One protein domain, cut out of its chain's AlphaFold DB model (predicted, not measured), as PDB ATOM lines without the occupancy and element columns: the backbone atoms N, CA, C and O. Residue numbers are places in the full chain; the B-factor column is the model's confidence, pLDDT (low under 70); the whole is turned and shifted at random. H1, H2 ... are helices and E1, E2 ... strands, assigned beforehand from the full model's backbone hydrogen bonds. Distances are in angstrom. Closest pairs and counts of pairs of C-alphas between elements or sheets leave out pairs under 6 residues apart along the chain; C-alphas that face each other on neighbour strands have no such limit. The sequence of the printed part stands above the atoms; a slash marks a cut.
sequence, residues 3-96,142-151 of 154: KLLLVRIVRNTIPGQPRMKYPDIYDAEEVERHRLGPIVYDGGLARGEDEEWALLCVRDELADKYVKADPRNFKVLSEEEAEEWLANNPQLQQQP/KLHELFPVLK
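What this domain is: This is residues 3 to 96 and 142 to 151 of the 154 residues of an uncharacterized protein of Deltaproteobacteria bacterium (UniProt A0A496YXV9). A small, strongly twisted sheet of three strands makes the core, with H2 packed over one face and H3 over the other. H1 sits beside the end of E2, the short helices H4 and H5 lie near H3, and H6 follows H5. Two long links run outside this core: residues 12 to 27 reach out to one end of the longest axis near Pro 15, and residues 35 to 50 fold back along E2, tied to it by a short pairing. The printed part has 104 residues with six named helices and three named strands, in the order E1 H1 E2 H2 E3 H3 H4 H5 H6; the sheet runs E2 E1 E3, antiparallel throughout, and the class is mixed, helices and strands. The whole is compact, with a radius of gyration of the C-alphas of 13.6 A and spans of 43 by 34 by 22 A.

Where its parts are: E1 is residues 3 to 11, 25.8 A from its first C-alpha at (323.788, 121.703, 140.941) to its last at (343.904, 108.608, 131.585). H1 is residues 28 to 34, 9.9 A long. E2 is residues 51 to 59, 24.8 A long, and H2 follows at once as residues 60 to 69, 14.2 A. E3 is residues 74 to 77, 9.8 A, and H3 is residues 79 to 88, 14.3 A. H4 is residues 90 to 93, H5 residues 143 to 146 and H6 residues 148 to 151, with the C-alpha of Lys 151 at (317.684, 118.470, 151.563).

How they stand to each other: E1 is the inner strand, and E2 and E3 are the edge strands. E1 and E2 are antiparallel at 152 degrees, with N 5 and O 56 at 2.8 A and N 54 and O 7 at 2.9 A, within hydrogen-bond range. E1 and E3 are antiparallel at 143 degrees, with N 6 and O 75 at 2.8 A. E2, H2 and E3 form a split strand-helix-strand unit, two strands running the same way with E1 between them in the sheet, and its crossover is right-handed. The sheet with H3 on one face and H2 on the opposite face makes three layers. H2 lies over E1 and E3 at a height over the sheet of 8.1 A, slantwise to the strands at 40 degrees to E1 on the local plane; the closest C-alphas of H2 and E3 are those of Val 67 and Phe 74, 5.1 A apart. H3, at a height of 9.8 A, lies over E1 and only just over E3, with 3 of its C-alphas falling there, and runs along the strands at 14 degrees to E1 on the local plane. H1 is on the sheet but only grazes it, with residues 31 to 34; the closest C-alphas of H1 and E2 are those of His 34 and Val 58, 5.6 A apart. H3 and H5 touch, their closest C-alphas being those of Glu 83 and Leu 143 at 5.7 A. H3 and H4 are close but not clearly touching, with C-alphas 86 and 92 their closest at 7.2 A. H5 and H6 are likewise close but not clearly touching, with C-alphas 144 and 150 their closest at 6.4 A. In H1, H2 and H3 every O i to N i+4 pair is within hydrogen-bond range; H4, H5 and H6 are too short for such a pair.

The domain as a whole: The C-alphas of Pro 15 and Lys 151 are the two farthest apart, at 43.4 A. Residues 97 to 141 are not printed, and C-alphas 96 and 142 are 13.6 A apart across this cut. The links E1 to H1 and H1 to E2 are long, with 16 residues each. The mean pLDDT of the printed part is 94.1, and no printed residue is under 70.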
ATOM      1  N   LYS A   3     323.903 122.649 142.058       95.38
ATOM      2  CA  LYS A   3     323.788 121.703 140.941       95.38
ATOM      3  C   LYS A   3     324.744 120.528 141.107       95.38
ATOM      4  O   LYS A   3     325.848 120.672 141.639       95.38
ATOM      5  N   LEU A   4     324.310 119.381 140.597       97.44
ATOM      6  CA  LEU A   4     325.091 118.154 140.523       97.44
ATOM      7  C   LEU A   4     325.802 118.112 139.175       97.44
ATOM      8  O   LEU A   4     325.160 118.070 138.129       97.44
ATOM      9  N   LEU A   5     327.126 118.186 139.203       97.75
ATOM     10  CA  LEU A   5     327.983 118.244 138.029       97.75
ATOM     11  C   LEU A   5     328.773 116.942 137.927       97.75
ATOM     12  O   LEU A   5     329.567 116.623 138.809       97.75
ATOM     13  N   LEU A   6     328.569 116.214 136.837       97.94
ATOM     14  CA  LEU A   6     329.358 115.051 136.472       97.94
ATOM     15  C   LEU A   6     330.504 115.486 135.551       97.94
ATOM     16  O   LEU A   6     330.274 116.179 134.557       97.94
ATOM     17  N   VAL A   7     331.726 115.079 135.887       98.12
ATOM     18  CA  VAL A   7     332.959 115.438 135.176       98.12
ATOM     19  C   VAL A   7     333.629 114.184 134.643       98.12
ATOM     20  O   VAL A   7     333.869 113.247 135.401       98.12
ATOM     21  N   ARG A   8     333.962 114.183 133.354       98.00
ATOM     22  CA  ARG A   8     334.752 113.139 132.702       98.00
ATOM     23  C   ARG A   8     336.235 113.399 132.917       98.00
ATOM     24  O   ARG A   8     336.740 114.470 132.584       98.00
ATOM     25  N   ILE A   9     336.941 112.398 133.412       97.38
ATOM     26  CA  ILE A   9     338.384 112.408 133.632       97.38
ATOM     27  C   ILE A   9     338.967 111.301 132.765       97.38
ATOM     28  O   ILE A   9     338.438 110.194 132.723       97.38
ATOM     29  N   VAL A  10     340.053 111.585 132.054       96.94
ATOM     30  CA  VAL A  10     340.698 110.597 131.181       96.94
ATOM     31  C   VAL A  10     342.061 110.203 131.719       96.94
ATOM     32  O   VAL A  10     342.689 110.926 132.498       96.94
ATOM     33  N   ARG A  11     342.548 109.045 131.285       94.50
ATOM     34  CA  ARG A  11     343.904 108.608 131.585       94.50
ATOM     35  C   ARG A  11     344.918 109.555 130.949       94.50
ATOM     36  O   ARG A  11     344.911 109.782 129.740       94.50
ATOM     37  N   ASN A  12     345.850 110.045 131.753       93.00
ATOM     38  CA  ASN A  12     347.029 110.726 131.251       93.00
ATOM     39  C   ASN A  12     348.060 109.701 130.761       93.00
ATOM     40  O   ASN A  12     348.469 108.812 131.510       93.00
ATOM     41  N   THR A  13     348.478 109.825 129.504       90.50
ATOM     42  CA  THR A  13     349.487 108.959 128.877       90.50
ATOM     43  C   THR A  13     350.878 109.592 128.851       90.50
ATOM     44  O   THR A  13     351.830 108.946 128.418       90.50
ATOM     45  N   ILE A  14     351.017 110.839 129.322       91.00
ATOM     46  CA  ILE A  14     352.292 111.556 129.347       91.00
ATOM     47  C   ILE A  14     353.121 111.076 130.551       91.00
ATOM     48  O   ILE A  14     352.690 111.249 131.697       91.00
ATOM     49  N   PRO A  15     354.322 110.507 130.335       90.50
ATOM     50  CA  PRO A  15     355.188 110.075 131.428       90.50
ATOM     51  C   PRO A  15     355.541 111.223 132.380       90.50
ATOM     52  O   PRO A  15     355.840 112.335 131.949       90.50
ATOM     53  N   GLY A  16     355.532 110.944 133.686       90.00
ATOM     54  CA  GLY A  16     355.876 111.919 134.728       90.00
ATOM     55  C   GLY A  16     354.747 112.875 135.125       90.00
ATOM     56  O   GLY A  16     354.932 113.655 136.056       90.00
ATOM     57  N   GLN A  17     353.582 112.809 134.475       91.44
ATOM     58  CA  GLN A  17     352.401 113.578 134.871       91.44
ATOM     59  C   GLN A  17     351.432 112.756 135.742       91.44
ATOM     60  O   GLN A  17     351.477 111.522 135.725       91.44
ATOM     61  N   PRO A  18     350.534 113.414 136.503       90.00
ATOM     62  CA  PRO A  18     349.477 112.726 137.238       90.00
ATOM     63  C   PRO A  18     348.627 111.842 136.321       90.00
ATOM     64  O   PRO A  18     348.270 112.254 135.219       90.00
ATOM     65  N   ARG A  19     348.264 110.643 136.803       89.81
ATOM     66  CA  ARG A  19     347.470 109.646 136.053       89.81
ATOM     67  C   ARG A  19     346.114 110.182 135.591       89.81
ATOM     68  O   ARG A  19     345.634 109.774 134.540       89.81
ATOM     69  N   MET A  20     345.492 111.044 136.389       94.31
ATOM     70  CA  MET A  20     344.209 111.668 136.078       94.31
ATOM     71  C   MET A  20     344.448 112.932 135.257       94.31
ATOM     72  O   MET A  20     345.114 113.855 135.724       94.31
ATOM     73  N   LYS A  21     343.886 112.981 134.050       95.56
ATOM     74  CA  LYS A  21     343.830 114.186 133.228       95.56
ATOM     75  C   LYS A  21     342.403 114.728 133.243       95.56
ATOM     76  O   LYS A  21     341.502 114.147 132.639       95.56
ATOM     77  N   TYR A  22     342.225 115.840 133.945       95.88
ATOM     78  CA  TYR A  22     340.984 116.612 133.941       95.88
ATOM     79  C   TYR A  22     340.863 117.422 132.637       95.88
ATOM     80  O   TYR A  22     341.881 117.651 131.974       95.88
ATOM     81  N   PRO A  23     339.650 117.857 132.249       96.50
ATOM     82  CA  PRO A  23     339.468 118.790 131.138       96.50
ATOM     83  C   PRO A  23     340.264 120.081 131.364       96.50
ATOM     84  O   PRO A  23     340.326 120.557 132.491       96.50
ATOM     85  N   ASP A  24     340.823 120.685 130.313       94.88
ATOM     86  CA  ASP A  24     341.735 121.839 130.451       94.88
ATOM     87  C   ASP A  24     341.083 123.058 131.131       94.88
ATOM     88  O   ASP A  24     341.763 123.864 131.760       94.88
ATOM     89  N   ILE A  25     339.757 123.194 131.015       95.69
ATOM     90  CA  ILE A  25     338.996 124.262 131.674       95.69
ATOM     91  C   ILE A  25     338.823 124.024 133.183       95.69
ATOM     92  O   ILE A  25     338.511 124.970 133.898       95.69
ATOM     93  N   TYR A  26     339.000 122.792 133.670       96.00
ATOM     94  CA  TYR A  26     338.791 122.419 135.068       96.00
ATOM     95  C   TYR A  26     339.833 123.078 135.982       96.00
ATOM     96  O   TYR A  26     341.018 122.751 135.935       96.00
ATOM     97  N   ASP A  27     339.370 123.954 136.870       95.50
ATOM     98  CA  ASP A  27     340.182 124.578 137.912       95.50
ATOM     99  C   ASP A  27     339.868 123.929 139.268       95.50
ATOM    100  O   ASP A  27     338.784 124.097 139.838       95.50
ATOM    101  N   ALA A  28     340.838 123.177 139.798       93.94
ATOM    102  CA  ALA A  28     340.700 122.475 141.069       93.94
ATOM    103  C   ALA A  28     340.527 123.429 142.265       93.94
ATOM    104  O   ALA A  28     339.782 123.107 143.190       93.94
ATOM    105  N   GLU A  29     341.169 124.601 142.253       94.69
ATOM    106  CA  GLU A  29     341.045 125.588 143.331       94.69
ATOM    107  C   GLU A  29     339.686 126.294 143.287       94.69
ATOM    108  O   GLU A  29     339.105 126.627 144.324       94.69
ATOM    109  N   GLU A  30     339.151 126.550 142.092       94.62
ATOM    110  CA  GLU A  30     337.786 127.059 141.929       94.62
ATOM    111  C   GLU A  30     336.753 126.026 142.396       94.62
ATOM    112  O   GLU A  30     335.854 126.360 143.170       94.62
ATOM    113  N   VAL A  31     336.911 124.758 142.005       94.69
ATOM    114  CA  VAL A  31     336.026 123.673 142.454       94.69
ATOM    115  C   VAL A  31     336.079 123.519 143.971       94.69
ATOM    116  O   VAL A  31     335.028 123.448 144.600       94.69
ATOM    117  N   GLU A  32     337.261 123.544 144.585       93.69
ATOM    118  CA  GLU A  32     337.405 123.463 146.043       93.69
ATOM    119  C   GLU A  32     336.669 124.600 146.767       93.69
ATOM    120  O   GLU A  32     335.978 124.367 147.758       93.69
ATOM    121  N   ARG A  33     336.748 125.830 146.246       92.88
ATOM    122  CA  ARG A  33     336.069 127.000 146.830       92.88
ATOM    123  C   ARG A  33     334.545 126.956 146.698       92.88
ATOM    124  O   ARG A  33     333.845 127.585 147.494       92.88
ATOM    125  N   HIS A  34     334.029 126.266 145.683       93.00
ATOM    126  CA  HIS A  34     332.608 126.289 145.324       93.00
ATOM    127  C   HIS A  34     331.870 124.969 145.564       93.00
ATOM    128  O   HIS A  34     330.637 124.960 145.481       93.00
ATOM    129  N   ARG A  35     332.581 123.873 145.852       94.00
ATOM    130  CA  ARG A  35     331.963 122.577 146.130       94.00
ATOM    131  C   ARG A  35     331.194 122.592 147.445       94.00
ATOM    132  O   ARG A  35     331.554 123.264 148.408       94.00
ATOM    133  N   LEU A  36     330.128 121.810 147.476       93.81
ATOM    134  CA  LEU A  36     329.200 121.675 148.588       93.81
ATOM    135  C   LEU A  36     329.079 120.196 148.966       93.81
ATOM    136  O   LEU A  36     328.029 119.582 148.795       93.81
ATOM    137  N   GLY A  37     330.179 119.626 149.455       92.69
ATOM    138  CA  GLY A  37     330.275 118.214 149.817       92.69
ATOM    139  C   GLY A  37     331.503 117.534 149.204       92.69
ATOM    140  O   GLY A  37     332.427 118.221 148.759       92.69
ATOM    141  N   PRO A  38     331.541 116.192 149.220       94.62
ATOM    142  CA  PRO A  38     332.657 115.413 148.702       94.62
ATOM    143  C   PRO A  38     332.705 115.407 147.167       94.62
ATOM    144  O   PRO A  38     331.759 115.800 146.487       94.62
ATOM    145  N   ILE A  39     333.814 114.907 146.624       95.94
ATOM    146  CA  ILE A  39     333.915 114.492 145.222       95.94
ATOM    147  C   ILE A  39     333.769 112.974 145.190       95.94
ATOM    148  O   ILE A  39     334.520 112.279 145.876       95.94
ATOM    149  N   VAL A  40     332.812 112.463 144.419       96.62
ATOM    150  CA  VAL A  40     332.536 111.023 144.344       96.62
ATOM    151  C   VAL A  40     332.998 110.498 142.996       96.62
ATOM    152  O   VAL A  40     332.406 110.820 141.974       96.62
ATOM    153  N   TYR A  41     334.049 109.687 142.998       96.56
ATOM    154  CA  TYR A  41     334.603 109.067 141.795       96.56
ATOM    155  C   TYR A  41     333.962 107.701 141.542       96.56
ATOM    156  O   TYR A  41     333.596 107.007 142.493       96.56
ATOM    157  N   ASP A  42     333.830 107.298 140.279       95.62
ATOM    158  CA  ASP A  42     333.368 105.950 139.928       95.62
ATOM    159  C   ASP A  42     334.457 104.879 139.965       95.62
ATOM    160  O   ASP A  42     334.110 103.700 139.960       95.62
ATOM    161  N   GLY A  43     335.743 105.240 140.045       94.69
ATOM    162  CA  GLY A  43     336.872 104.314 140.121       94.69
ATOM    163  C   GLY A  43     337.347 103.747 138.777       94.69
ATOM    164  O   GLY A  43     338.181 102.836 138.789       94.69
ATOM    165  N   GLY A  44     336.835 104.211 137.630       94.94
ATOM    166  CA  GLY A  44     337.126 103.642 136.303       94.94
ATOM    167  C   GLY A  44     338.619 103.543 136.001       94.94
ATOM    168  O   GLY A  44     339.147 102.464 135.710       94.94
ATOM    169  N   LEU A  45     339.354 104.638 136.215       94.56
ATOM    170  CA  LEU A  45     340.796 104.667 136.009       94.56
ATOM    171  C   LEU A  45     341.510 103.673 136.920       94.56
ATOM    172  O   LEU A  45     342.407 102.981 136.442       94.56
ATOM    173  N   ALA A  46     341.132 103.560 138.197       91.31
ATOM    174  CA  ALA A  46     341.736 102.608 139.131       91.31
ATOM    175  C   ALA A  46     341.512 101.147 138.703       91.31
ATOM    176  O   ALA A  46     342.425 100.330 138.843       91.31
ATOM    177  N   ARG A  47     340.356 100.843 138.097       91.81
ATOM    178  CA  ARG A  47     340.035  99.532 137.503       91.81
ATOM    179  C   ARG A  47     340.726  99.253 136.168       91.81
ATOM    180  O   ARG A  47     340.638  98.140 135.661       91.81
ATOM    181  N   GLY A  48     341.452 100.224 135.620       91.06
ATOM    182  CA  GLY A  48     342.200 100.056 134.380       91.06
ATOM    183  C   GLY A  48     341.474 100.548 133.131       91.06
ATOM    184  O   GLY A  48     342.025 100.373 132.048       91.06
ATOM    185  N   GLU A  49     340.331 101.219 133.271       94.19
ATOM    186  CA  GLU A  49     339.613 101.857 132.164       94.19
ATOM    187  C   GLU A  49     340.372 103.103 131.653       94.19
ATOM    188  O   GLU A  49     341.356 103.562 132.259       94.19
ATOM    189  N   ASP A  50     339.955 103.630 130.503       94.12
ATOM    190  CA  ASP A  50     340.552 104.827 129.889       94.12
ATOM    191  C   ASP A  50     339.964 106.136 130.435       94.12
ATOM    192  O   ASP A  50     340.568 107.204 130.285       94.12
ATOM    193  N   GLU A  51     338.819 106.049 131.108       95.75
ATOM    194  CA  GLU A  51     338.094 107.165 131.700       95.75
ATOM    195  C   GLU A  51     337.554 106.822 133.095       95.75
ATOM    196  O   GLU A  51     337.503 105.665 133.504       95.75
ATOM    197  N   GLU A  52     337.196 107.863 133.835       96.44
ATOM    198  CA  GLU A  52     336.519 107.835 135.130       96.44
ATOM    199  C   GLU A  52     335.612 109.052 135.206       96.44
ATOM    200  O   GLU A  52     335.961 110.132 134.718       96.44
ATOM    201  N   TRP A  53     334.458 108.893 135.836       97.19
ATOM    202  CA  TRP A  53     333.552 109.995 136.099       97.19
ATOM    203  C   TRP A  53     333.580 110.389 137.571       97.19
ATOM    204  O   TRP A  53     333.652 109.546 138.468       97.19
ATOM    205  N   ALA A  54     333.505 111.696 137.819       97.31
ATOM    206  CA  ALA A  54     333.412 112.271 139.152       97.31
ATOM    207  C   ALA A  54     332.134 113.098 139.290       97.31
ATOM    208  O   ALA A  54     331.896 114.017 138.507       97.31
ATOM    209  N   LEU A  55     331.326 112.790 140.302       97.94
ATOM    210  CA  LEU A  55     330.155 113.567 140.681       97.94
ATOM    211  C   LEU A  55     330.531 114.607 141.740       97.94
ATOM    212  O   LEU A  55     331.140 114.296 142.768       97.94
ATOM    213  N   LEU A  56     330.127 115.846 141.484       96.94
ATOM    214  CA  LEU A  56     330.344 117.013 142.327       96.94
ATOM    215  C   LEU A  56     329.003 117.676 142.637       96.94
ATOM    216  O   LEU A  56     328.138 117.753 141.772       96.94
ATOM    217  N   CYS A  57     328.864 118.259 143.825       97.12
ATOM    218  CA  CYS A  57     327.831 119.257 144.093       97.12
ATOM    219  C   CYS A  57     328.501 120.630 144.163       97.12
ATOM    220  O   CYS A  57     329.393 120.835 144.985       97.12
ATOM    221  N   VAL A  58     328.114 121.560 143.293       96.00
ATOM    222  CA  VAL A  58     328.702 122.908 143.193       96.00
ATOM    223  C   VAL A  58     327.605 123.963 143.091       96.00
ATOM    224  O   VAL A  58     326.433 123.651 142.883       96.00
ATOM    225  N   ARG A  59     327.969 125.238 143.238       93.50
ATOM    226  CA  ARG A  59     327.042 126.346 142.961       93.50
ATOM    227  C   ARG A  59     326.685 126.410 141.474       93.50
ATOM    228  O   ARG A  59     327.530 126.126 140.623       93.50
ATOM    229  N   ASP A  60     325.456 126.825 141.183       91.31
ATOM    230  CA  ASP A  60     324.898 126.847 139.826       91.31
ATOM    231  C   ASP A  60     325.776 127.580 138.813       91.31
ATOM    232  O   ASP A  60     325.971 127.088 137.704       91.31
ATOM    233  N   GLU A  61     326.345 128.721 139.207       90.94
ATOM    234  CA  GLU A  61     327.131 129.567 138.310       90.94
ATOM    235  C   GLU A  61     328.388 128.841 137.810       90.94
ATOM    236  O   GLU A  61     328.792 129.006 136.658       90.94
ATOM    237  N   LEU A  62     328.986 127.999 138.662       94.00
ATOM    238  CA  LEU A  62     330.165 127.216 138.311       94.00
ATOM    239  C   LEU A  62     329.805 126.023 137.418       94.00
ATOM    240  O   LEU A  62     330.500 125.760 136.438       94.00
ATOM    241  N   ALA A  63     328.708 125.323 137.726       93.69
ATOM    242  CA  ALA A  63     328.230 124.225 136.888       93.69
ATOM    243  C   ALA A  63     327.926 124.709 135.461       93.69
ATOM    244  O   ALA A  63     328.397 124.115 134.490       93.69
ATOM    245  N   ASP A  64     327.206 125.827 135.334       94.44
ATOM    246  CA  ASP A  64     326.828 126.384 134.034       94.44
ATOM    247  C   ASP A  64     328.045 126.892 133.249       94.44
ATOM    248  O   ASP A  64     328.111 126.706 132.031       94.44
ATOM    249  N   LYS A  65     329.044 127.474 133.933       95.25
ATOM    250  CA  LYS A  65     330.332 127.860 133.333       95.25
ATOM    251  C   LYS A  65     331.017 126.659 132.675       95.25
ATOM    252  O   LYS A  65     331.391 126.751 131.505       95.25
ATOM    253  N   TYR A  66     331.168 125.547 133.397       96.44
ATOM    254  CA  TYR A  66     331.867 124.366 132.884       96.44
ATOM    255  C   TYR A  66     331.111 123.667 131.755       96.44
ATOM    256  O   TYR A  66     331.699 123.374 130.717       96.44
ATOM    257  N   VAL A  67     329.800 123.472 131.909       96.00
ATOM    258  CA  VAL A  67     328.972 122.795 130.897       96.00
ATOM    259  C   VAL A  67     328.901 123.607 129.607       96.00
ATOM    260  O   VAL A  67     328.954 123.044 128.517       96.00
ATOM    261  N   LYS A  68     328.832 124.940 129.703       96.38
ATOM    262  CA  LYS A  68     328.868 125.816 128.526       96.38
ATOM    263  C   LYS A  68     330.222 125.779 127.814       96.38
ATOM    264  O   LYS A  68     330.254 125.870 126.589       96.38
ATOM    265  N   ALA A  69     331.320 125.701 128.566       96.12
ATOM    266  CA  ALA A  69     332.667 125.700 128.006       96.12
ATOM    267  C   ALA A  69     333.032 124.358 127.353       96.12
ATOM    268  O   ALA A  69     333.666 124.353 126.298       96.12
ATOM    269  N   ASP A  70     332.626 123.236 127.953       96.31
ATOM    270  CA  ASP A  70     332.966 121.898 127.471       96.31
ATOM    271  C   ASP A  70     331.855 120.862 127.761       96.31
ATOM    272  O   ASP A  70     331.975 120.010 128.645       96.31
ATOM    273  N   PRO A  71     330.758 120.873 126.983       94.81
ATOM    274  CA  PRO A  71     329.618 119.979 127.204       94.81
ATOM    275  C   PRO A  71     329.926 118.497 126.931       94.81
ATOM    276  O   PRO A  71     329.072 117.644 127.152       94.81
ATOM    277  N   ARG A  72     331.118 118.164 126.410       94.44
ATOM    278  CA  ARG A  72     331.534 116.769 126.182       94.44
ATOM    279  C   ARG A  72     332.078 116.122 127.448       94.44
ATOM    280  O   ARG A  72     331.928 114.916 127.617       94.44
ATOM    281  N   ASN A  73     332.720 116.913 128.306       97.19
ATOM    282  CA  ASN A  73     333.336 116.426 129.536       97.19
ATOM    283  C   ASN A  73     332.571 116.831 130.802       97.19
ATOM    284  O   ASN A  73     332.890 116.330 131.877       97.19
ATOM    285  N   PHE A  74     331.559 117.694 130.690       97.69
ATOM    286  CA  PHE A  74     330.739 118.144 131.810       97.69
ATOM    287  C   PHE A  74     329.249 117.947 131.530       97.69
ATOM    288  O   PHE A  74     328.745 118.371 130.491       97.69
ATOM    289  N   LYS A  75     328.528 117.362 132.492       97.44
ATOM    290  CA  LYS A  75     327.069 117.184 132.438       97.44
ATOM    291  C   LYS A  75     326.439 117.592 133.769       97.44
ATOM    292  O   LYS A  75     326.887 117.142 134.817       97.44
ATOM    293  N   VAL A  76     325.387 118.412 133.740       97.25
ATOM    294  CA  VAL A  76     324.526 118.605 134.921       97.25
ATOM    295  C   VAL A  76     323.550 117.440 134.999       97.25
ATOM    296  O   VAL A  76     322.923 117.114 133.992       97.25
ATOM    297  N   LEU A  77     323.434 116.833 136.175       97.25
ATOM    298  CA  LEU A  77     322.456 115.788 136.457       97.25
ATOM    299  C   LEU A  77     321.274 116.354 137.248       97.25
ATOM    300  O   LEU A  77     321.453 117.250 138.082       97.25
ATOM    301  N   SER A  78     320.081 115.806 137.017       95.94
ATOM    302  CA  SER A  78     318.985 115.913 137.985       95.94
ATOM    303  C   SER A  78     319.308 115.121 139.262       95.94
ATOM    304  O   SER A  78     320.265 114.342 139.301       95.94
ATOM    305  N   GLU A  79     318.529 115.316 140.328       95.06
ATOM    306  CA  GLU A  79     318.699 114.524 141.555       95.06
ATOM    307  C   GLU A  79     318.418 113.035 141.295       95.06
ATOM    308  O   GLU A  79     319.152 112.182 141.789       95.06
ATOM    309  N   GLU A  80     317.431 112.719 140.452       95.94
ATOM    310  CA  GLU A  80     317.108 111.346 140.054       95.94
ATOM    311  C   GLU A  80     318.244 110.701 139.252       95.94
ATOM    312  O   GLU A  80     318.659 109.586 139.571       95.94
ATOM    313  N   GLU A  81     318.795 111.404 138.254       97.44
ATOM    314  CA  GLU A  81     319.930 110.904 137.464       97.44
ATOM    315  C   GLU A  81     321.174 110.681 138.338       97.44
ATOM    316  O   GLU A  81     321.932 109.734 138.129       97.44
ATOM    317  N   ALA A  82     321.409 111.556 139.316       96.94
ATOM    318  CA  ALA A  82     322.541 111.431 140.222       96.94
ATOM    319  C   ALA A  82     322.368 110.278 141.220       96.94
ATOM    320  O   ALA A  82     323.336 109.569 141.491       96.94
ATOM    321  N   GLU A  83     321.160 110.057 141.744       96.44
ATOM    322  CA  GLU A  83     320.862 108.897 142.594       96.44
ATOM    323  C   GLU A  83     321.031 107.589 141.802       96.44
ATOM    324  O   GLU A  83     321.672 106.657 142.291       96.44
ATOM    325  N   GLU A  84     320.554 107.533 140.552       96.81
ATOM    326  CA  GLU A  84     320.772 106.383 139.666       96.81
ATOM    327  C   GLU A  84     322.264 106.157 139.380       96.81
ATOM    328  O   GLU A  84     322.749 105.021 139.427       96.81
ATOM    329  N   TRP A  85     323.025 107.226 139.139       96.75
ATOM    330  CA  TRP A  85     324.470 107.130 138.943       96.75
ATOM    331  C   TRP A  85     325.185 106.592 140.193       96.75
ATOM    332  O   TRP A  85     326.028 105.705 140.080       96.75
ATOM    333  N   LEU A  86     324.823 107.062 141.393       95.56
ATOM    334  CA  LEU A  86     325.386 106.584 142.664       95.56
ATOM    335  C   LEU A  86     325.016 105.121 142.957       95.56
ATOM    336  O   LEU A  86     325.862 104.352 143.427       95.56
ATOM    337  N   ALA A  87     323.786 104.711 142.644       94.12
ATOM    338  CA  ALA A  87     323.343 103.323 142.781       94.12
ATOM    339  C   ALA A  87     324.163 102.368 141.897       94.12
ATOM    340  O   ALA A  87     324.461 101.248 142.310       94.12
ATOM    341  N   ASN A  88     324.589 102.836 140.721       93.88
ATOM    342  CA  ASN A  88     325.408 102.074 139.778       93.88
ATOM    343  C   ASN A  88     326.923 102.316 139.922       93.88
ATOM    344  O   ASN A  88     327.703 101.670 139.224       93.88
ATOM    345  N   ASN A  89     327.363 103.211 140.815       94.12
ATOM    346  CA  ASN A  89     328.773 103.568 140.988       94.12
ATOM    347  C   ASN A  89     329.566 102.402 141.623       94.12
ATOM    348  O   ASN A  89     329.404 102.136 142.820       94.12
ATOM    349  N   PRO A  90     330.479 101.731 140.893       90.50
ATOM    350  CA  PRO A  90     331.136 100.532 141.411       90.50
ATOM    351  C   PRO A  90     332.028 100.815 142.622       90.50
ATOM    352  O   PRO A  90     332.055 100.026 143.566       90.50
ATOM    353  N   GLN A  91     332.737 101.948 142.621       90.81
ATOM    354  CA  GLN A  91     333.619 102.343 143.719       90.81
ATOM    355  C   GLN A  91     332.841 102.563 145.019       90.81
ATOM    356  O   GLN A  91     333.309 102.173 146.085       90.81
ATOM    357  N   LEU A  92     331.661 103.175 144.948       90.69
ATOM    358  CA  LEU A  92     330.811 103.437 146.104       90.69
ATOM    359  C   LEU A  92     330.121 102.162 146.599       90.69
ATOM    360  O   LEU A  92     330.065 101.917 147.806       90.69
ATOM    361  N   GLN A  93     329.648 101.314 145.679       88.44
ATOM    362  CA  GLN A  93     328.994 100.053 146.037       88.44
ATOM    363  C   GLN A  93     329.957  99.064 146.710       88.44
ATOM    364  O   GLN A  93     329.544  98.323 147.602       88.44
ATOM    365  N   GLN A  94     331.244  99.090 146.350       89.44
ATOM    366  CA  GLN A  94     332.276  98.244 146.961       89.44
ATOM    367  C   GLN A  94     332.736  98.717 148.346       89.44
ATOM    368  O   GLN A  94     333.376  97.949 149.066       89.44
ATOM    369  N   GLN A  95     332.429  99.954 148.748       89.38
ATOM    370  CA  GLN A  95     332.768 100.413 150.094       89.38
ATOM    371  C   GLN A  95     331.949  99.648 151.141       89.38
ATOM    372  O   GLN A  95     330.769  99.354 150.914       89.38
ATOM    373  N   PRO A  96     332.528  99.344 152.314       91.25
ATOM    374  CA  PRO A  96     331.750  98.786 153.409       91.25
ATOM    375  C   PRO A  96     330.664  99.785 153.831       91.25
ATOM    376  O   PRO A  96     330.836 100.995 153.704       91.25
ATOM    377  N   LYS A 142     323.905 107.311 149.740       91.88
ATOM    378  CA  LYS A 142     322.797 107.996 149.056       91.88
ATOM    379  C   LYS A 142     323.131 109.452 148.772       91.88
ATOM    380  O   LYS A 142     323.902 110.069 149.513       91.88
ATOM    381  N   LEU A 143     322.499 110.036 147.753       93.69
ATOM    382  CA  LEU A 143     322.785 111.404 147.316       93.69
ATOM    383  C   LEU A 143     322.679 112.412 148.459       93.69
ATOM    384  O   LEU A 143     323.567 113.230 148.669       93.69
ATOM    385  N   HIS A 144     321.611 112.330 149.241       91.81
ATOM    386  CA  HIS A 144     321.331 113.280 150.313       91.81
ATOM    387  C   HIS A 144     322.180 113.069 151.578       91.81
ATOM    388  O   HIS A 144     322.225 113.949 152.436       91.81
ATOM    389  N   GLU A 145     322.812 111.902 151.721       91.00
ATOM    390  CA  GLU A 145     323.798 111.632 152.773       91.00
ATOM    391  C   GLU A 145     325.149 112.242 152.382       91.00
ATOM    392  O   GLU A 145     325.819 112.858 153.208       91.00
ATOM    393  N   LEU A 146     325.514 112.115 151.101       92.50
ATOM    394  CA  LEU A 146     326.732 112.682 150.520       92.50
ATOM    395  C   LEU A 146     326.650 114.209 150.380       92.50
ATOM    396  O   LEU A 146     327.619 114.912 150.663       92.50
ATOM    397  N   PHE A 147     325.483 114.736 150.005       94.06
ATOM    398  CA  PHE A 147     325.240 116.156 149.755       94.06
ATOM    399  C   PHE A 147     324.042 116.685 150.564       94.06
ATOM    400  O   PHE A 147     322.996 117.020 149.997       94.06
ATOM    401  N   PRO A 148     324.172 116.852 151.896       90.00
ATOM    402  CA  PRO A 148     323.066 117.290 152.757       90.00
ATOM    403  C   PRO A 148     322.484 118.666 152.406       90.00
ATOM    404  O   PRO A 148     321.375 118.999 152.821       90.00
ATOM    405  N   VAL A 149     323.222 119.486 151.649       89.00
ATOM    406  CA  VAL A 149     322.772 120.805 151.183       89.00
ATOM    407  C   VAL A 149     321.532 120.726 150.284       89.00
ATOM    408  O   VAL A 149     320.765 121.685 150.234       89.00
ATOM    409  N   LEU A 150     321.309 119.589 149.615       86.56
ATOM    410  CA  LEU A 150     320.171 119.387 148.718       86.56
ATOM    411  C   LEU A 150     318.849 119.208 149.486       86.56
ATOM    412  O   LEU A 150     317.817 119.671 149.017       86.56
ATOM    413  N   LYS A 151     318.883 118.671 150.720       74.75
ATOM    414  CA  LYS A 151     317.684 118.470 151.563       74.75
ATOM    415  C   LYS A 151     316.973 119.758 151.986       74.75
ATOM    416  O   LYS A 151     315.827 119.695 152.402       74.75
TER     417      LYS A 151